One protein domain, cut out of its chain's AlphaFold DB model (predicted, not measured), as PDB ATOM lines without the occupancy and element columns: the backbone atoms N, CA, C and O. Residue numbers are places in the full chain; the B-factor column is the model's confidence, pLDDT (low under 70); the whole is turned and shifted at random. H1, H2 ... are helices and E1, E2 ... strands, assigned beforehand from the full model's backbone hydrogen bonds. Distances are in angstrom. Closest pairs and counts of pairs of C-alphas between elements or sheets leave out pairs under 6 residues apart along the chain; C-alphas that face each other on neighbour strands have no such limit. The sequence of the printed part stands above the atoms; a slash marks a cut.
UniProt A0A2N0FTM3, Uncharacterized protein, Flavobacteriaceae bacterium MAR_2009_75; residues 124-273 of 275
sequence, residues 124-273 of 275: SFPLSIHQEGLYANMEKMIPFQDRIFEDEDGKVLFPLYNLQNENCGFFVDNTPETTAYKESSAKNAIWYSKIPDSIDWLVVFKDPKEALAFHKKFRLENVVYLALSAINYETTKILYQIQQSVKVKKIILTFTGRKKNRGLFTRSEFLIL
ATOM      1  N   SER A 124     313.569 184.353 247.561       93.38
ATOM      2  CA  SER A 124     314.203 184.500 248.869       93.38
ATOM      3  C   SER A 124     314.877 185.854 249.026       93.38
ATOM      4  O   SER A 124     315.885 186.124 248.373       93.38
ATOM      5  N   PHE A 125     314.378 186.642 249.970       93.31
ATOM      6  CA  PHE A 125     314.982 187.885 250.431       93.31
ATOM      7  C   PHE A 125     315.574 187.693 251.834       93.31
ATOM      8  O   PHE A 125     315.095 186.844 252.593       93.31
ATOM      9  N   PRO A 126     316.630 188.436 252.210       91.31
ATOM     10  CA  PRO A 126     317.160 188.390 253.568       91.31
ATOM     11  C   PRO A 126     316.074 188.683 254.610       91.31
ATOM     12  O   PRO A 126     315.294 189.616 254.442       91.31
ATOM     13  N   LEU A 127     316.054 187.898 255.689       87.62
ATOM     14  CA  LEU A 127     315.124 188.080 256.807       87.62
ATOM     15  C   LEU A 127     315.278 189.484 257.422       87.62
ATOM     16  O   LEU A 127     316.392 189.926 257.721       87.62
ATOM     17  N   SER A 128     314.161 190.166 257.655       81.69
ATOM     18  CA  SER A 128     314.114 191.506 258.231       81.69
ATOM     19  C   SER A 128     314.567 191.516 259.701       81.69
ATOM     20  O   SER A 128     314.233 190.638 260.494       81.69
ATOM     21  N   ILE A 129     315.304 192.557 260.106       66.00
ATOM     22  CA  ILE A 129     315.958 192.656 261.432       66.00
ATOM     23  C   ILE A 129     314.946 192.840 262.590       66.00
ATOM     24  O   ILE A 129     315.264 192.584 263.749       66.00
ATOM     25  N   HIS A 130     313.706 193.252 262.303       60.72
ATOM     26  CA  HIS A 130     312.686 193.592 263.310       60.72
ATOM     27  C   HIS A 130     311.671 192.474 263.598       60.72
ATOM     28  O   HIS A 130     310.544 192.736 264.008       60.72
ATOM     29  N   GLN A 131     312.066 191.224 263.390       69.31
ATOM     30  CA  GLN A 131     311.229 190.055 263.642       69.31
ATOM     31  C   GLN A 131     310.919 189.860 265.145       69.31
ATOM     32  O   GLN A 131     311.808 189.908 266.000       69.31
ATOM     33  N   GLU A 132     309.652 189.590 265.479       76.75
ATOM     34  CA  GLU A 132     309.194 189.309 266.849       76.75
ATOM     35  C   GLU A 132     309.111 187.792 267.147       76.75
ATOM     36  O   GLU A 132     309.208 186.928 266.274       76.75
ATOM     37  N   GLY A 133     308.941 187.429 268.423       84.88
ATOM     38  CA  GLY A 133     308.627 186.055 268.835       84.88
ATOM     39  C   GLY A 133     309.702 185.004 268.503       84.88
ATOM     40  O   GLY A 133     310.850 185.080 268.965       84.88
ATOM     41  N   LEU A 134     309.325 183.963 267.744       86.50
ATOM     42  CA  LEU A 134     310.223 182.850 267.385       86.50
ATOM     43  C   LEU A 134     311.423 183.321 266.554       86.50
ATOM     44  O   LEU A 134     312.490 182.726 266.645       86.50
ATOM     45  N   TYR A 135     311.294 184.440 265.857       88.94
ATOM     46  CA  TYR A 135     312.325 184.987 264.982       88.94
ATOM     47  C   TYR A 135     313.018 186.219 265.591       88.94
ATOM     48  O   TYR A 135     313.819 186.879 264.943       88.94
ATOM     49  N   ALA A 136     312.775 186.513 266.872       85.56
ATOM     50  CA  ALA A 136     313.521 187.552 267.576       85.56
ATOM     51  C   ALA A 136     314.977 187.129 267.844       85.56
ATOM     52  O   ALA A 136     315.219 186.010 268.321       85.56
ATOM     53  N   ASN A 137     315.907 188.076 267.662       83.56
ATOM     54  CA  ASN A 137     317.360 187.940 267.848       83.56
ATOM     55  C   ASN A 137     318.032 186.901 266.926       83.56
ATOM     56  O   ASN A 137     318.935 186.173 267.355       83.56
ATOM     57  N   MET A 138     317.572 186.779 265.679       84.94
ATOM     58  CA  MET A 138     318.112 185.814 264.710       84.94
ATOM     59  C   MET A 138     319.582 186.062 264.371       84.94
ATOM     60  O   MET A 138     320.324 185.109 264.146       84.94
ATOM     61  N   GLU A 139     320.039 187.309 264.441       81.69
ATOM     62  CA  GLU A 139     321.433 187.696 264.235       81.69
ATOM     63  C   GLU A 139     322.394 187.002 265.214       81.69
ATOM     64  O   GLU A 139     323.539 186.710 264.866       81.69
ATOM     65  N   LYS A 140     321.909 186.659 266.415       83.81
ATOM     66  CA  LYS A 140     322.681 185.951 267.449       83.81
ATOM     67  C   LYS A 140     322.616 184.430 267.307       83.81
ATOM     68  O   LYS A 140     323.352 183.728 267.996       83.81
ATOM     69  N   MET A 141     321.746 183.900 266.445       87.69
ATOM     70  CA  MET A 141     321.562 182.458 266.265       87.69
ATOM     71  C   MET A 141     322.387 181.964 265.082       87.69
ATOM     72  O   MET A 141     321.865 181.733 263.994       87.69
ATOM     73  N   ILE A 142     323.687 181.775 265.326       89.25
ATOM     74  CA  ILE A 142     324.671 181.343 264.320       89.25
ATOM     75  C   ILE A 142     324.175 180.159 263.464       89.25
ATOM     76  O   ILE A 142     324.317 180.244 262.243       89.25
ATOM     77  N   PRO A 143     323.540 179.098 264.018       91.56
ATOM     78  CA  PRO A 143     323.066 177.979 263.201       91.56
ATOM     79  C   PRO A 143     322.020 178.357 262.148       91.56
ATOM     80  O   PRO A 143     321.857 177.627 261.182       91.56
ATOM     81  N   PHE A 144     321.302 179.468 262.287       92.31
ATOM     82  CA  PHE A 144     320.219 179.826 261.365       92.31
ATOM     83  C   PHE A 144     320.546 181.009 260.447       92.31
ATOM     84  O   PHE A 144     319.724 181.359 259.601       92.31
ATOM     85  N   GLN A 145     321.739 181.598 260.575       87.88
ATOM     86  CA  GLN A 145     322.218 182.626 259.650       87.88
ATOM     87  C   GLN A 145     322.246 182.083 258.217       87.88
ATOM     88  O   GLN A 145     322.705 180.962 257.992       87.88
ATOM     89  N   ASP A 146     321.740 182.874 257.267       88.44
ATOM     90  CA  ASP A 146     321.652 182.547 255.833       88.44
ATOM     91  C   ASP A 146     320.850 181.266 255.517       88.44
ATOM     92  O   ASP A 146     321.008 180.651 254.460       88.44
ATOM     93  N   ARG A 147     319.991 180.829 256.450       93.19
ATOM     94  CA  ARG A 147     319.155 179.618 256.328       93.19
ATOM     95  C   ARG A 147     317.669 179.865 256.539       93.19
ATOM     96  O   ARG A 147     316.892 178.909 256.560       93.19
ATOM     97  N   ILE A 148     317.284 181.124 256.703       93.94
ATOM     98  CA  ILE A 148     315.905 181.582 256.813       93.94
ATOM     99  C   ILE A 148     315.806 182.881 256.022       93.94
ATOM    100  O   ILE A 148     316.676 183.744 256.137       93.94
ATOM    101  N   PHE A 149     314.760 182.987 255.218       94.50
ATOM    102  CA  PHE A 149     314.520 184.092 254.297       94.50
ATOM    103  C   PHE A 149     313.095 184.615 254.473       94.50
ATOM    104  O   PHE A 149     312.308 184.046 255.230       94.50
ATOM    105  N   GLU A 150     312.760 185.674 253.754       94.62
ATOM    106  CA  GLU A 150     311.394 186.168 253.579       94.62
ATOM    107  C   GLU A 150     311.015 186.134 252.100       94.62
ATOM    108  O   GLU A 150     311.894 186.172 251.237       94.62
ATOM    109  N   ASP A 151     309.718 186.048 251.808       94.56
ATOM    110  CA  ASP A 151     309.196 186.394 250.486       94.56
ATOM    111  C   ASP A 151     308.893 187.897 250.370       94.56
ATOM    112  O   ASP A 151     309.082 188.662 251.315       94.56
ATOM    113  N   GLU A 152     308.411 188.328 249.202       92.12
ATOM    114  CA  GLU A 152     308.045 189.731 248.942       92.12
ATOM    115  C   GLU A 152     306.938 190.257 249.876       92.12
ATOM    116  O   GLU A 152     306.850 191.463 250.100       92.12
ATOM    117  N   ASP A 153     306.122 189.364 250.450       91.38
ATOM    118  CA  ASP A 153     305.065 189.703 251.408       91.38
ATOM    119  C   ASP A 153     305.568 189.705 252.869       91.38
ATOM    120  O   ASP A 153     304.779 189.917 253.794       91.38
ATOM    121  N   GLY A 154     306.853 189.418 253.107       90.56
ATOM    122  CA  GLY A 154     307.436 189.289 254.445       90.56
ATOM    123  C   GLY A 154     307.131 187.956 255.140       90.56
ATOM    124  O   GLY A 154     307.313 187.833 256.354       90.56
ATOM    125  N   LYS A 155     306.647 186.933 254.420       92.56
ATOM    126  CA  LYS A 155     306.417 185.598 254.997       92.56
ATOM    127  C   LYS A 155     307.736 184.864 255.152       92.56
ATOM    128  O   LYS A 155     308.526 184.793 254.217       92.56
ATOM    129  N   VAL A 156     307.935 184.238 256.309       94.31
ATOM    130  CA  VAL A 156     309.162 183.491 256.599       94.31
ATOM    131  C   VAL A 156     309.245 182.225 255.747       94.31
ATOM    132  O   VAL A 156     308.341 181.383 255.762       94.31
ATOM    133  N   LEU A 157     310.365 182.085 255.045       96.06
ATOM    134  CA  LEU A 157     310.707 180.976 254.172       96.06
ATOM    135  C   LEU A 157     311.901 180.180 254.712       96.06
ATOM    136  O   LEU A 157     312.922 180.737 255.120       96.06
ATOM    137  N   PHE A 158     311.811 178.855 254.619       96.38
ATOM    138  CA  PHE A 158     312.901 177.932 254.927       96.38
ATOM    139  C   PHE A 158     313.283 177.150 253.662       96.38
ATOM    140  O   PHE A 158     312.447 176.399 253.154       96.38
ATOM    141  N   PRO A 159     314.508 177.305 253.132       96.50
ATOM    142  CA  PRO A 159     314.925 176.688 251.875       96.50
ATOM    143  C   PRO A 159     314.996 175.164 251.981       96.50
ATOM    144  O   PRO A 159     315.430 174.602 252.986       96.50
ATOM    145  N   LEU A 160     314.584 174.492 250.918       96.50
ATOM    146  CA  LEU A 160     314.584 173.046 250.794       96.50
ATOM    147  C   LEU A 160     315.657 172.625 249.806       96.50
ATOM    148  O   LEU A 160     315.660 173.069 248.663       96.50
ATOM    149  N   TYR A 161     316.518 171.714 250.232       94.50
ATOM    150  CA  TYR A 161     317.623 171.214 249.432       94.50
ATOM    151  C   TYR A 161     317.417 169.744 249.079       94.50
ATOM    152  O   TYR A 161     317.034 168.929 249.930       94.50
ATOM    153  N   ASN A 162     317.650 169.411 247.810       93.62
ATOM    154  CA  ASN A 162     317.633 168.033 247.324       93.62
ATOM    155  C   ASN A 162     318.963 167.307 247.624       93.62
ATOM    156  O   ASN A 162     319.837 167.814 248.329       93.62
ATOM    157  N   LEU A 163     319.122 166.096 247.085       89.69
ATOM    158  CA  LEU A 163     320.320 165.267 247.272       89.69
ATOM    159  C   LEU A 163     321.597 165.910 246.700       89.69
ATOM    160  O   LEU A 163     322.688 165.677 247.212       89.69
ATOM    161  N   GLN A 164     321.451 166.721 245.653       91.56
ATOM    162  CA  GLN A 164     322.517 167.480 245.003       91.56
ATOM    163  C   GLN A 164     322.856 168.772 245.761       91.56
ATOM    164  O   GLN A 164     323.758 169.491 245.350       91.56
ATOM    165  N   ASN A 165     322.188 169.031 246.893       91.94
ATOM    166  CA  ASN A 165     322.295 170.259 247.674       91.94
ATOM    167  C   ASN A 165     321.797 171.512 246.930       91.94
ATOM    168  O   ASN A 165     322.236 172.628 247.200       91.94
ATOM    169  N   GLU A 166     320.840 171.327 246.029       95.06
ATOM    170  CA  GLU A 166     320.261 172.397 245.225       95.06
ATOM    171  C   GLU A 166     318.921 172.830 245.797       95.06
ATOM    172  O   GLU A 166     318.119 171.993 246.227       95.06
ATOM    173  N   ASN A 167     318.680 174.145 245.816       95.62
ATOM    174  CA  ASN A 167     317.433 174.691 246.338       95.62
ATOM    175  C   ASN A 167     316.273 174.285 245.419       95.62
ATOM    176  O   ASN A 167     316.115 174.837 244.336       95.62
ATOM    177  N   CYS A 168     315.442 173.347 245.847       95.44
ATOM    178  CA  CYS A 168     314.308 172.840 245.079       95.44
ATOM    179  C   CYS A 168     312.953 173.227 245.696       95.44
ATOM    180  O   CYS A 168     311.914 172.620 245.395       95.44
ATOM    181  N   GLY A 169     312.957 174.236 246.570       96.31
ATOM    182  CA  GLY A 169     311.747 174.834 247.102       96.31
ATOM    183  C   GLY A 169     311.925 175.523 248.441       96.31
ATOM    184  O   GLY A 169     313.019 175.657 248.972       96.31
ATOM    185  N   PHE A 170     310.802 175.901 249.034       97.00
ATOM    186  CA  PHE A 170     310.750 176.414 250.392       97.00
ATOM    187  C   PHE A 170     309.610 175.767 251.171       97.00
ATOM    188  O   PHE A 170     308.560 175.410 250.625       97.00
ATOM    189  N   PHE A 171     309.808 175.659 252.475       96.00
ATOM    190  CA  PHE A 171     308.704 175.744 253.411       96.00
ATOM    191  C   PHE A 171     308.355 177.210 253.664       96.00
ATOM    192  O   PHE A 171     309.249 178.048 253.717       96.00
ATOM    193  N   VAL A 172     307.078 177.498 253.883       95.62
ATOM    194  CA  VAL A 172     306.587 178.788 254.380       95.62
ATOM    195  C   VAL A 172     305.950 178.599 255.752       95.62
ATOM    196  O   VAL A 172     305.256 177.599 255.973       95.62
ATOM    197  N   ASP A 173     306.192 179.533 256.671       92.62
ATOM    198  CA  ASP A 173     305.542 179.545 257.983       92.62
ATOM    199  C   ASP A 173     304.070 179.964 257.868       92.62
ATOM    200  O   ASP A 173     303.745 181.145 257.763       92.62
ATOM    201  N   ASN A 174     303.174 178.979 257.937       85.56
ATOM    202  CA  ASN A 174     301.738 179.184 258.044       85.56
ATOM    203  C   ASN A 174     301.287 178.728 259.434       85.56
ATOM    204  O   ASN A 174     300.913 177.576 259.632       85.56
ATOM    205  N   THR A 175     301.328 179.624 260.424       79.31
ATOM    206  CA  THR A 175     300.946 179.300 261.813       79.31
ATOM    207  C   THR A 175     299.639 178.478 261.849       79.31
ATOM    208  O   THR A 175     298.609 178.970 261.388       79.31
ATOM    209  N   PRO A 176     299.654 177.227 262.366       79.38
ATOM    210  CA  PRO A 176     300.635 176.682 263.308       79.38
ATOM    211  C   PRO A 176     301.873 175.979 262.715       79.38
ATOM    212  O   PRO A 176     302.884 175.918 263.415       79.38
ATOM    213  N   GLU A 177     301.838 175.466 261.484       83.75
ATOM    214  CA  GLU A 177     302.881 174.581 260.930       83.75
ATOM    215  C   GLU A 177     303.443 175.069 259.591       83.75
ATOM    216  O   GLU A 177     302.822 175.829 258.854       83.75
ATOM    217  N   THR A 178     304.643 174.619 259.245       91.19
ATOM    218  CA  THR A 178     305.202 174.925 257.931       91.19
ATOM    219  C   THR A 178     304.552 174.094 256.823       91.19
ATOM    220  O   THR A 178     304.240 172.911 256.983       91.19
ATOM    221  N   THR A 179     304.359 174.706 255.655       92.75
ATOM    222  CA  THR A 179     303.816 174.031 254.460       92.75
ATOM    223  C   THR A 179     304.671 174.318 253.231       92.75
ATOM    224  O   THR A 179     305.463 175.253 253.244       92.75
ATOM    225  N   ALA A 180     304.534 173.532 252.162       93.50
ATOM    226  CA  ALA A 180     305.263 173.789 250.917       93.50
ATOM    227  C   ALA A 180     304.848 175.136 250.295       93.50
ATOM    228  O   ALA A 180     303.658 175.394 250.117       93.50
ATOM    229  N   TYR A 181     305.828 175.968 249.943       95.06
ATOM    230  CA  TYR A 181     305.616 177.273 249.322       95.06
ATOM    231  C   TYR A 181     305.479 177.149 247.799       95.06
ATOM    232  O   TYR A 181     306.337 176.552 247.148       95.06
ATOM    233  N   LYS A 182     304.416 177.714 247.219       94.06
ATOM    234  CA  LYS A 182     304.140 177.687 245.771       94.06
ATOM    235  C   LYS A 182     304.315 176.277 245.146       94.06
ATOM    236  O   LYS A 182     303.692 175.309 245.587       94.06
ATOM    237  N   GLU A 183     305.140 176.136 244.113       94.19
ATOM    238  CA  GLU A 183     305.405 174.905 243.361       94.19
ATOM    239  C   GLU A 183     306.312 173.900 244.084       94.19
ATOM    240  O   GLU A 183     306.420 172.760 243.619       94.19
ATOM    241  N   SER A 184     306.900 174.273 245.225       93.12
ATOM    242  CA  SER A 184     307.896 173.489 245.967       93.12
ATOM    243  C   SER A 184     307.504 172.026 246.187       93.12
ATOM    244  O   SER A 184     306.345 171.687 246.467       93.12
ATOM    245  N   SER A 185     308.506 171.142 246.134       83.81
ATOM    246  CA  SER A 185     308.345 169.708 246.405       83.81
ATOM    247  C   SER A 185     309.000 169.299 247.728       83.81
ATOM    248  O   SER A 185     310.044 168.652 247.764       83.81
ATOM    249  N   ALA A 186     308.330 169.594 248.845       85.69
ATOM    250  CA  ALA A 186     308.820 169.275 250.194       85.69
ATOM    251  C   ALA A 186     309.026 167.778 250.496       85.69
ATOM    252  O   ALA A 186     309.576 167.427 251.539       85.69
ATOM    253  N   LYS A 187     308.564 166.878 249.621       86.31
ATOM    254  CA  LYS A 187     308.687 165.426 249.815       86.31
ATOM    255  C   LYS A 187     310.051 164.874 249.414       86.31
ATOM    256  O   LYS A 187     310.382 163.782 249.858       86.31
ATOM    257  N   ASN A 188     310.807 165.593 248.590       86.12
ATOM    258  CA  ASN A 188     312.057 165.102 248.000       86.12
ATOM    259  C   ASN A 188     313.279 165.874 248.510       86.12
ATOM    260  O   ASN A 188     314.335 165.842 247.889       86.12
ATOM    261  N   ALA A 189     313.103 166.623 249.593       92.81
ATOM    262  CA  ALA A 189     314.047 167.625 250.032       92.81
ATOM    263  C   ALA A 189     314.007 167.764 251.547       92.81
ATOM    264  O   ALA A 189     313.036 167.359 252.196       92.81
ATOM    265  N   ILE A 190     315.059 168.356 252.093       94.62
ATOM    266  CA  ILE A 190     315.158 168.681 253.511       94.62
ATOM    267  C   ILE A 190     315.546 170.143 253.675       94.62
ATOM    268  O   ILE A 190     316.252 170.706 252.842       94.62
ATOM    269  N   TRP A 191     315.127 170.744 254.776       96.00
ATOM    270  CA  TRP A 191     315.770 171.955 255.265       96.00
ATOM    271  C   TRP A 191     316.917 171.566 256.197       96.00
ATOM    272  O   TRP A 191     316.829 170.555 256.905       96.00
ATOM    273  N   TYR A 192     317.977 172.371 256.224       94.75
ATOM    274  CA  TYR A 192     319.057 172.219 257.187       94.75
ATOM    275  C   TYR A 192     319.637 173.568 257.630       94.75
ATOM    276  O   TYR A 192     319.658 174.542 256.876       94.75
ATOM    277  N   SER A 193     320.107 173.617 258.874       94.44
ATOM    278  CA  SER A 193     320.780 174.772 259.466       94.44
ATOM    279  C   SER A 193     322.211 174.919 258.940       94.44
ATOM    280  O   SER A 193     322.761 174.021 258.316       94.44
ATOM    281  N   LYS A 194     322.869 176.043 259.213       93.19
ATOM    282  CA  LYS A 194     324.268 176.282 258.861       93.19
ATOM    283  C   LYS A 194     325.136 175.133 259.370       93.19
ATOM    284  O   LYS A 194     324.955 174.664 260.493       93.19
ATOM    285  N   ILE A 195     326.041 174.675 258.510       90.19
ATOM    286  CA  ILE A 195     326.931 173.554 258.791       90.19
ATOM    287  C   ILE A 195     328.203 174.128 259.433       90.19
ATOM    288  O   ILE A 195     328.871 174.930 258.778       90.19
ATOM    289  N   PRO A 196     328.516 173.790 260.696       89.31
ATOM    290  CA  PRO A 196     329.757 174.196 261.353       89.31
ATOM    291  C   PRO A 196     330.962 173.380 260.853       89.31
ATOM    292  O   PRO A 196     330.790 172.299 260.286       89.31
ATOM    293  N   ASP A 197     332.178 173.858 261.133       87.44
ATOM    294  CA  ASP A 197     333.435 173.182 260.756       87.44
ATOM    295  C   ASP A 197     333.567 171.784 261.381       87.44
ATOM    296  O   ASP A 197     334.094 170.851 260.771       87.44
ATOM    297  N   SER A 198     333.059 171.626 262.605       86.94
ATOM    298  CA  SER A 198     332.936 170.346 263.296       86.94
ATOM    299  C   SER A 198     331.495 170.115 263.723       86.94
ATOM    300  O   SER A 198     330.861 171.018 264.266       86.94
ATOM    301  N   ILE A 199     330.995 168.897 263.517       86.44
ATOM    302  CA  ILE A 199     329.621 168.517 263.852       86.44
ATOM    303  C   ILE A 199     329.649 167.547 265.034       86.44
ATOM    304  O   ILE A 199     330.048 166.390 264.888       86.44
ATOM    305  N   ASP A 200     329.180 168.019 266.186       84.31
ATOM    306  CA  ASP A 200     328.998 167.220 267.401       84.31
ATOM    307  C   ASP A 200     327.582 166.638 267.486       84.31
ATOM    308  O   ASP A 200     327.380 165.543 268.020       84.31
ATOM    309  N   TRP A 201     326.604 167.356 266.924       84.31
ATOM    310  CA  TRP A 201     325.190 167.009 266.997       84.31
ATOM    311  C   TRP A 201     324.522 167.103 265.631       84.31
ATOM    312  O   TRP A 201     324.585 168.134 264.967       84.31
ATOM    313  N   LEU A 202     323.801 166.048 265.257       87.62
ATOM    314  CA  LEU A 202     322.851 166.074 264.151       87.62
ATOM    315  C   LEU A 202     321.454 165.822 264.715       87.62
ATOM    316  O   LEU A 202     321.217 164.758 265.293       87.62
ATOM    317  N   VAL A 203     320.546 166.787 264.581       88.12
ATOM    318  CA  VAL A 203     319.201 166.707 265.170       88.12
ATOM    319  C   VAL A 203     318.143 166.908 264.094       88.12
ATOM    320  O   VAL A 203     318.152 167.922 263.403       88.12
ATOM    321  N   VAL A 204     317.230 165.949 263.949       89.56
ATOM    322  CA  VAL A 204     316.225 165.937 262.877       89.56
ATOM    323  C   VAL A 204     314.824 166.161 263.433       89.56
ATOM    324  O   VAL A 204     314.357 165.372 264.253       89.56
ATOM    325  N   PHE A 205     314.148 167.186 262.920       90.06
ATOM    326  CA  PHE A 205     312.798 167.613 263.279       90.06
ATOM    327  C   PHE A 205     311.791 167.374 262.149       90.06
ATOM    328  O   PHE A 205     312.157 167.126 260.996       90.06
ATOM    329  N   LYS A 206     310.497 167.480 262.475       86.81
ATOM    330  CA  LYS A 206     309.432 167.516 261.460       86.81
ATOM    331  C   LYS A 206     309.346 168.898 260.802       86.81
ATOM    332  O   LYS A 206     308.990 168.999 259.632       86.81
ATOM    333  N   ASP A 207     309.668 169.945 261.556       89.06
ATOM    334  CA  ASP A 207     309.447 171.336 261.166       89.06
ATOM    335  C   ASP A 207     310.667 172.207 261.540       89.06
ATOM    336  O   ASP A 207     311.173 172.084 262.662       89.06
ATOM    337  N   PRO A 208     311.149 173.101 260.652       93.38
ATOM    338  CA  PRO A 208     312.205 174.057 260.989       93.38
ATOM    339  C   PRO A 208     311.915 174.882 262.255       93.38
ATOM    340  O   PRO A 208     312.823 175.160 263.036       93.38
ATOM    341  N   LYS A 209     310.651 175.222 262.534       91.81
ATOM    342  CA  LYS A 209     310.245 175.966 263.737       91.81
ATOM    343  C   LYS A 209     310.528 175.195 265.022       91.81
ATOM    344  O   LYS A 209     310.904 175.805 266.026       91.81
ATOM    345  N   GLU A 210     310.385 173.868 265.002       91.19
ATOM    346  CA  GLU A 210     310.760 173.016 266.137       91.19
ATOM    347  C   GLU A 210     312.272 173.094 266.386       91.19
ATOM    348  O   GLU A 210     312.691 173.238 267.535       91.19
ATOM    349  N   ALA A 211     313.082 173.095 265.321       92.19
ATOM    350  CA  ALA A 211     314.530 173.261 265.429       92.19
ATOM    351  C   ALA A 211     314.913 174.621 266.035       92.19
ATOM    352  O   ALA A 211     315.757 174.675 266.934       92.19
ATOM    353  N   LEU A 212     314.260 175.710 265.608       92.25
ATOM    354  CA  LEU A 212     314.473 177.044 266.181       92.25
ATOM    355  C   LEU A 212     314.124 177.073 267.672       92.25
ATOM    356  O   LEU A 212     314.939 177.496 268.494       92.25
ATOM    357  N   ALA A 213     312.930 176.603 268.037       90.94
ATOM    358  CA  ALA A 213     312.478 176.582 269.426       90.94
ATOM    359  C   ALA A 213     313.403 175.730 270.311       90.94
ATOM    360  O   ALA A 213     313.753 176.130 271.426       90.94
ATOM    361  N   PHE A 214     313.846 174.582 269.794       90.81
ATOM    362  CA  PHE A 214     314.803 173.712 270.464       90.81
ATOM    363  C   PHE A 214     316.146 174.419 270.677       90.81
ATOM    364  O   PHE A 214     316.659 174.442 271.797       90.81
ATOM    365  N   HIS A 215     316.698 175.055 269.643       91.44
ATOM    366  CA  HIS A 215     317.970 175.762 269.763       91.44
ATOM    367  C   HIS A 215     317.898 176.922 270.764       91.44
ATOM    368  O   HIS A 215     318.786 177.041 271.606       91.44
ATOM    369  N   LYS A 216     316.817 177.720 270.769       90.12
ATOM    370  CA  LYS A 216     316.645 178.803 271.760       90.12
ATOM    371  C   LYS A 216     316.709 178.293 273.202       90.12
ATOM    372  O   LYS A 216     317.222 178.995 274.076       90.12
ATOM    373  N   LYS A 217     316.195 177.083 273.442       89.62
ATOM    374  CA  LYS A 217     316.145 176.455 274.766       89.62
ATOM    375  C   LYS A 217     317.467 175.803 275.171       89.62
ATOM    376  O   LYS A 217     317.896 175.991 276.305       89.62
ATOM    377  N   PHE A 218     318.082 175.028 274.280       88.00
ATOM    378  CA  PHE A 218     319.226 174.171 274.621       88.00
ATOM    379  C   PHE A 218     320.585 174.737 274.206       88.00
ATOM    380  O   PHE A 218     321.587 174.324 274.776       88.00
ATOM    381  N   ARG A 219     320.621 175.668 273.241       89.00
ATOM    382  CA  ARG A 219     321.827 176.376 272.778       89.00
ATOM    383  C   ARG A 219     323.010 175.443 272.503       89.00
ATOM    384  O   ARG A 219     324.125 175.705 272.938       89.00
ATOM    385  N   LEU A 220     322.744 174.333 271.810       87.50
ATOM    386  CA  LEU A 220     323.795 173.390 271.433       87.50
ATOM    387  C   LEU A 220     324.824 174.087 270.534       87.50
ATOM    388  O   LEU A 220     324.452 174.795 269.597       87.50
ATOM    389  N   GLU A 221     326.098 173.854 270.816       88.12
ATOM    390  CA  GLU A 221     327.222 174.247 269.966       88.12
ATOM    391  C   GLU A 221     327.499 173.146 268.929       88.12
ATOM    392  O   GLU A 221     327.114 171.991 269.138       88.12
ATOM    393  N   ASN A 222     328.144 173.491 267.806       88.19
ATOM    394  CA  ASN A 222     328.561 172.529 266.769       88.19
ATOM    395  C   ASN A 222     327.434 171.590 266.294       88.19
ATOM    396  O   ASN A 222     327.611 170.379 266.130       88.19
ATOM    397  N   VAL A 223     326.241 172.151 266.108       89.62
ATOM    398  CA  VAL A 223     325.016 171.412 265.792       89.62
ATOM    399  C   VAL A 223     324.551 171.687 264.370       89.62
ATOM    400  O   VAL A 223     324.568 172.824 263.904       89.62
ATOM    401  N   VAL A 224     324.066 170.637 263.710       91.81
ATOM    402  CA  VAL A 224     323.272 170.735 262.487       91.81
ATOM    403  C   VAL A 224     321.849 170.290 262.793       91.81
ATOM    404  O   VAL A 224     321.599 169.152 263.201       91.81
ATOM    405  N   TYR A 225     320.908 171.199 262.582       93.81
ATOM    406  CA  TYR A 225     319.485 170.920 262.623       93.81
ATOM    407  C   TYR A 225     318.988 170.591 261.225       93.81
ATOM    408  O   TYR A 225     319.276 171.322 260.284       93.81
ATOM    409  N   LEU A 226     318.221 169.515 261.093       93.94
ATOM    410  CA  LEU A 226     317.542 169.125 259.863       93.94
ATOM    411  C   LEU A 226     316.032 169.167 260.089       93.94
ATOM    412  O   LEU A 226     315.567 168.865 261.188       93.94
ATOM    413  N   ALA A 227     315.260 169.462 259.049       93.00
ATOM    414  CA  ALA A 227     313.812 169.300 259.069       93.00
ATOM    415  C   ALA A 227     313.303 168.688 257.764       93.00
ATOM    416  O   ALA A 227     313.758 169.042 256.674       93.00
ATOM    417  N   LEU A 228     312.349 167.764 257.874       90.19
ATOM    418  CA  LEU A 228     311.763 167.068 256.731       90.19
ATOM    419  C   LEU A 228     310.262 166.843 256.917       90.19
ATOM    420  O   LEU A 228     309.809 166.415 257.976       90.19
ATOM    421  N   SER A 229     309.493 167.070 255.848       82.94
ATOM    422  CA  SER A 229     308.024 166.973 255.887       82.94
ATOM    423  C   SER A 229     307.514 165.542 256.088       82.94
ATOM    424  O   SER A 229     306.441 165.325 256.653       82.94
ATOM    425  N   ALA A 230     308.265 164.552 255.598       82.06
ATOM    426  CA  ALA A 230     307.923 163.142 255.693       82.06
ATOM    427  C   ALA A 230     309.164 162.256 255.544       82.06
ATOM    428  O   ALA A 230     310.008 162.494 254.678       82.06
ATOM    429  N   ILE A 231     309.227 161.179 256.330       81.75
ATOM    430  CA  ILE A 231     310.193 160.098 256.119       81.75
ATOM    431  C   ILE A 231     309.692 159.252 254.947       81.75
ATOM    432  O   ILE A 231     308.643 158.613 255.033       81.75
ATOM    433  N   ASN A 232     310.424 159.266 253.841       83.38
ATOM    434  CA  ASN A 232     310.157 158.462 252.657       83.38
ATOM    435  C   ASN A 232     311.484 158.034 252.012       83.38
ATOM    436  O   ASN A 232     312.554 158.288 252.562       83.38
ATOM    437  N   TYR A 233     311.420 157.367 250.862       84.00
ATOM    438  CA  TYR A 233     312.609 156.872 250.169       84.00
ATOM    439  C   TYR A 233     313.632 157.975 249.848       84.00
ATOM    440  O   TYR A 233     314.814 157.798 250.132       84.00
ATOM    441  N   GLU A 234     313.195 159.128 249.333       85.75
ATOM    442  CA  GLU A 234     314.092 160.225 248.951       85.75
ATOM    443  C   GLU A 234     314.689 160.927 250.174       85.75
ATOM    444  O   GLU A 234     315.906 161.069 250.266       85.75
ATOM    445  N   THR A 235     313.879 161.273 251.181       84.50
ATOM    446  CA  THR A 235     314.414 161.892 252.409       84.50
ATOM    447  C   THR A 235     315.327 160.941 253.184       84.50
ATOM    448  O   THR A 235     316.319 161.375 253.762       84.50
ATOM    449  N   THR A 236     315.070 159.629 253.130       83.25
ATOM    450  CA  THR A 236     315.951 158.613 253.730       83.25
ATOM    451  C   THR A 236     317.301 158.534 253.018       83.25
ATOM    452  O   THR A 236     318.318 158.414 253.695       83.25
ATOM    453  N   LYS A 237     317.349 158.638 251.681       85.81
ATOM    454  CA  LYS A 237     318.625 158.700 250.946       85.81
ATOM    455  C   LYS A 237     319.458 159.903 251.365       85.81
ATOM    456  O   LYS A 237     320.646 159.740 251.618       85.81
ATOM    457  N   ILE A 238     318.831 161.078 251.458       84.62
ATOM    458  CA  ILE A 238     319.521 162.305 251.870       84.62
ATOM    459  C   ILE A 238     320.095 162.121 253.280       84.62
ATOM    460  O   ILE A 238     321.287 162.329 253.493       84.62
ATOM    461  N   LEU A 239     319.283 161.640 254.230       83.50
ATOM    462  CA  LEU A 239     319.744 161.359 255.594       83.50
ATOM    463  C   LEU A 239     320.880 160.330 255.634       83.50
ATOM    464  O   LEU A 239     321.831 160.501 256.392       83.50
ATOM    465  N   TYR A 240     320.806 159.280 254.816       82.00
ATOM    466  CA  TYR A 240     321.857 158.272 254.729       82.00
ATOM    467  C   TYR A 240     323.161 158.858 254.179       82.00
ATOM    468  O   TYR A 240     324.222 158.607 254.742       82.00
ATOM    469  N   GLN A 241     323.101 159.684 253.131       83.06
ATOM    470  CA  GLN A 241     324.282 160.359 252.589       83.06
ATOM    471  C   GLN A 241     324.911 161.308 253.615       83.06
ATOM    472  O   GLN A 241     326.135 161.328 253.755       83.06
ATOM    473  N   ILE A 242     324.092 162.035 254.380       82.69
ATOM    474  CA  ILE A 242     324.569 162.864 255.494       82.69
ATOM    475  C   ILE A 242     325.250 161.986 256.548       82.69
ATOM    476  O   ILE A 242     326.377 162.277 256.932       82.69
ATOM    477  N   GLN A 243     324.631 160.879 256.968       78.19
ATOM    478  CA  GLN A 243     325.237 159.955 257.935       78.19
ATOM    479  C   GLN A 243     326.590 159.412 257.448       78.19
ATOM    480  O   GLN A 243     327.523 159.326 258.236       78.19
ATOM    481  N   GLN A 244     326.714 159.042 256.169       78.19
ATOM    482  CA  GLN A 244     327.985 158.556 255.617       78.19
ATOM    483  C   GLN A 244     329.058 159.650 255.574       78.19
ATOM    484  O   GLN A 244     330.240 159.370 255.759       78.19
ATOM    485  N   SER A 245     328.646 160.892 255.316       75.81
ATOM    486  CA  SER A 245     329.565 162.018 255.142       75.81
ATOM    487  C   SER A 245     330.031 162.596 256.475       75.81
ATOM    488  O   SER A 245     331.147 163.107 256.573       75.81
ATOM    489  N   VAL A 246     329.196 162.519 257.512       74.00
ATOM    490  CA  VAL A 246     329.485 163.143 258.798       74.00
ATOM    491  C   VAL A 246     329.921 162.105 259.831       74.00
ATOM    492  O   VAL A 246     329.177 161.197 260.186       74.00
ATOM    493  N   LYS A 247     331.118 162.288 260.401       67.62
ATOM    494  CA  LYS A 247     331.672 161.462 261.492       67.62
ATOM    495  C   LYS A 247     331.043 161.786 262.862       67.62
ATOM    496  O   LYS A 247     331.759 161.884 263.859       67.62
ATOM    497  N   VAL A 248     329.729 162.011 262.927       63.53
ATOM    498  CA  VAL A 248     329.057 162.358 264.193       63.53
ATOM    499  C   VAL A 248     328.973 161.126 265.085       63.53
ATOM    500  O   VAL A 248     328.643 160.037 264.625       63.53
ATOM    501  N   LYS A 249     329.189 161.302 266.390       55.56
ATOM    502  CA  LYS A 249     329.040 160.213 267.371       55.56
ATOM    503  C   LYS A 249     327.579 159.845 267.656       55.56
ATOM    504  O   LYS A 249     327.333 158.746 268.148       55.56
ATOM    505  N   LYS A 250     326.623 160.762 267.440       61.06
ATOM    506  CA  LYS A 250     325.198 160.578 267.765       61.06
ATOM    507  C   LYS A 250     324.299 161.354 266.801       61.06
ATOM    508  O   LYS A 250     324.511 162.546 266.595       61.06
ATOM    509  N   ILE A 251     323.259 160.696 266.290       64.94
ATOM    510  CA  ILE A 251     322.162 161.339 265.555       64.94
ATOM    511  C   ILE A 251     320.913 161.295 266.437       64.94
ATOM    512  O   ILE A 251     320.523 160.233 266.927       64.94
ATOM    513  N   ILE A 252     320.279 162.445 266.655       67.06
ATOM    514  CA  ILE A 252     319.033 162.552 267.417       67.06
ATOM    515  C   ILE A 252     317.881 162.731 266.431       67.06
ATOM    516  O   ILE A 252     317.867 163.669 265.638       67.06
ATOM    517  N   LEU A 253     316.897 161.836 266.491       63.12
ATOM    518  CA  LEU A 253     315.670 161.946 265.705       63.12
ATOM    519  C   LEU A 253     314.527 162.346 266.638       63.12
ATOM    520  O   LEU A 253     314.161 161.586 267.537       63.12
ATOM    521  N   THR A 254     313.950 163.521 266.410       60.62
ATOM    522  CA  THR A 254     312.808 164.042 267.164       60.62
ATOM    523  C   THR A 254     311.604 164.124 266.232       60.62
ATOM    524  O   THR A 254     311.362 165.139 265.586       60.62
ATOM    525  N   PHE A 255     310.850 163.029 266.127       57.56
ATOM    526  CA  PHE A 255     309.558 163.032 265.441       57.56
ATOM    527  C   PHE A 255     308.438 163.033 266.478       57.56
ATOM    528  O   PHE A 255     308.214 162.037 267.166       57.56
ATOM    529  N   THR A 256     307.687 164.128 266.546       49.53
ATOM    530  CA  THR A 256     306.439 164.245 267.310       49.53
ATOM    531  C   THR A 256     305.312 163.504 266.569       49.53
ATOM    532  O   THR A 256     304.466 164.077 265.887       49.53
ATOM    533  N   GLY A 257     305.329 162.167 266.613       41.00
ATOM    534  CA  GLY A 257     304.381 161.312 265.887       41.00
ATOM    535  C   GLY A 257     303.307 160.672 266.774       41.00
ATOM    536  O   GLY A 257     303.623 159.887 267.660       41.00
ATOM    537  N   ARG A 258     302.018 160.880 266.452       38.03
ATOM    538  CA  ARG A 258     300.862 160.169 267.059       38.03
ATOM    539  C   ARG A 258     300.767 158.673 266.697       38.03
ATOM    540  O   ARG A 258     299.865 157.985 267.173       38.03
ATOM    541  N   LYS A 259     301.652 158.141 265.847       39.59
ATOM    542  CA  LYS A 259     301.699 156.716 265.482       39.59
ATOM    543  C   LYS A 259     303.133 156.202 265.479       39.59
ATOM    544  O   LYS A 259     304.039 156.820 264.932       39.59
ATOM    545  N   LYS A 260     303.305 155.032 266.094       36.28
ATOM    546  CA  LYS A 260     304.563 154.296 266.218       36.28
ATOM    547  C   LYS A 260     304.994 153.801 264.832       36.28
ATOM    548  O   LYS A 260     304.551 152.740 264.402       36.28
ATOM    549  N   ASN A 261     305.843 154.554 264.133       39.31
ATOM    550  CA  ASN A 261     306.504 154.066 262.920       39.31
ATOM    551  C   ASN A 261     307.524 152.995 263.333       39.31
ATOM    552  O   ASN A 261     308.668 153.286 263.676       39.31
ATOM    553  N   ARG A 262     307.072 151.737 263.391       30.12
ATOM    554  CA  ARG A 262     307.940 150.574 263.581       30.12
ATOM    555  C   ARG A 262     308.727 150.340 262.293       30.12
ATOM    556  O   ARG A 262     308.148 149.934 261.297       30.12
ATOM    557  N   GLY A 263     310.040 150.529 262.381       35.16
ATOM    558  CA  GLY A 263     311.014 149.953 261.457       35.16
ATOM    559  C   GLY A 263     311.369 150.841 260.271       35.16
ATOM    560  O   GLY A 263     310.680 150.819 259.263       35.16
ATOM    561  N   LEU A 264     312.491 151.558 260.379       38.59
ATOM    562  CA  LEU A 264     313.314 151.899 259.207       38.59
ATOM    563  C   LEU A 264     314.775 152.248 259.549       38.59
ATOM    564  O   LEU A 264     315.612 152.250 258.656       38.59
ATOM    565  N   PHE A 265     315.123 152.426 260.830       37.31
ATOM    566  CA  PHE A 265     316.513 152.574 261.272       37.31
ATOM    567  C   PHE A 265     316.832 151.574 262.389       37.31
ATOM    568  O   PHE A 265     316.607 151.832 263.568       37.31
ATOM    569  N   THR A 266     317.341 150.399 262.022       31.59
ATOM    570  CA  THR A 266     317.963 149.443 262.953       31.59
ATOM    571  C   THR A 266     319.477 149.593 262.880       31.59
ATOM    572  O   THR A 266     320.157 148.801 262.235       31.59
ATOM    573  N   ARG A 267     320.010 150.638 263.520       32.69
ATOM    574  CA  ARG A 267     321.427 150.735 263.906       32.69
ATOM    575  C   ARG A 267     321.554 151.556 265.189       32.69
ATOM    576  O   ARG A 267     320.817 152.511 265.399       32.69
ATOM    577  N   SER A 268     322.485 151.153 266.044       31.05
ATOM    578  CA  SER A 268     322.742 151.601 267.421       31.05
ATOM    579  C   SER A 268     323.233 153.056 267.590       31.05
ATOM    580  O   SER A 268     323.815 153.382 268.618       31.05
ATOM    581  N   GLU A 269     323.004 153.935 266.612       40.75
ATOM    582  CA  GLU A 269     323.527 155.319 266.561       40.75
ATOM    583  C   GLU A 269     322.433 156.398 266.667       40.75
ATOM    584  O   GLU A 269     322.732 157.592 266.720       40.75
ATOM    585  N   PHE A 270     321.164 155.982 266.723       39.97
ATOM    586  CA  PHE A 270     320.011 156.876 266.761       39.97
ATOM    587  C   PHE A 270     319.409 156.943 268.167       39.97
ATOM    588  O   PHE A 270     318.889 155.947 268.674       39.97
ATOM    589  N   LEU A 271     319.430 158.126 268.785       35.41
ATOM    590  CA  LEU A 271     318.629 158.400 269.978       35.41
ATOM    591  C   LEU A 271     317.289 158.989 269.521       35.41
ATOM    592  O   LEU A 271     317.228 160.120 269.039       35.41
ATOM    593  N   ILE A 272     316.218 158.210 269.647       39.78
ATOM    594  CA  ILE A 272     314.854 158.684 269.390       39.78
ATOM    595  C   ILE A 272     314.332 159.277 270.697       39.78
ATOM    596  O   ILE A 272     314.082 158.540 271.651       39.78
ATOM    597  N   LEU A 273     314.184 160.600 270.753       32.88
ATOM    598  CA  LEU A 273     313.519 161.261 271.875       32.88
ATOM    599  C   LEU A 273     312.027 161.366 271.551       32.88
ATOM    600  O   LEU A 273     311.635 162.066 270.619       32.88
TER     601      LEU A 273
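This is residues 124 to 273 of the 275 residues of an uncharacterized protein of Flavobacteriaceae bacterium MAR_2009_75 (UniProt A0A2N0FTM3). What shape is it? It has little regular structure: H1 covers E5 and E4 of parallel sheet E5-E4-E6-E7 and stands up from antiparallel sheet E1-E2-E3. How is it built? Of 150 printed residues, 58 are in named elements, a mixed class: E1-E2-E3-E4-H1-E5-H2-E6-E7. It is compact, with radius of gyration of the C-alphas 14.9 A, spanning 44 by 33 by 31 A.

What comes first? E1, residues 156 to 161, and E2, residues 167 to 174, form a hairpin; N 158 and O 171 are 2.8 A apart, within hydrogen-bond range. What follows? E4, residues 201 to 205, H1, residues 208 to 218, and E5, residues 223 to 227, form a strand-helix-strand unit. In H1 every O i to N i+4 pair is within hydrogen-bond range.

Where does E1 begin? It begins at (309.162, 183.491, 256.599). Where is the last strand? E7, residues 270 to 272, ends at (314.854, 158.684, 269.390).

Is there a cut? There is none. Where is confidence low? Residues 129 to 131 and 247 to 273 have pLDDT under 70.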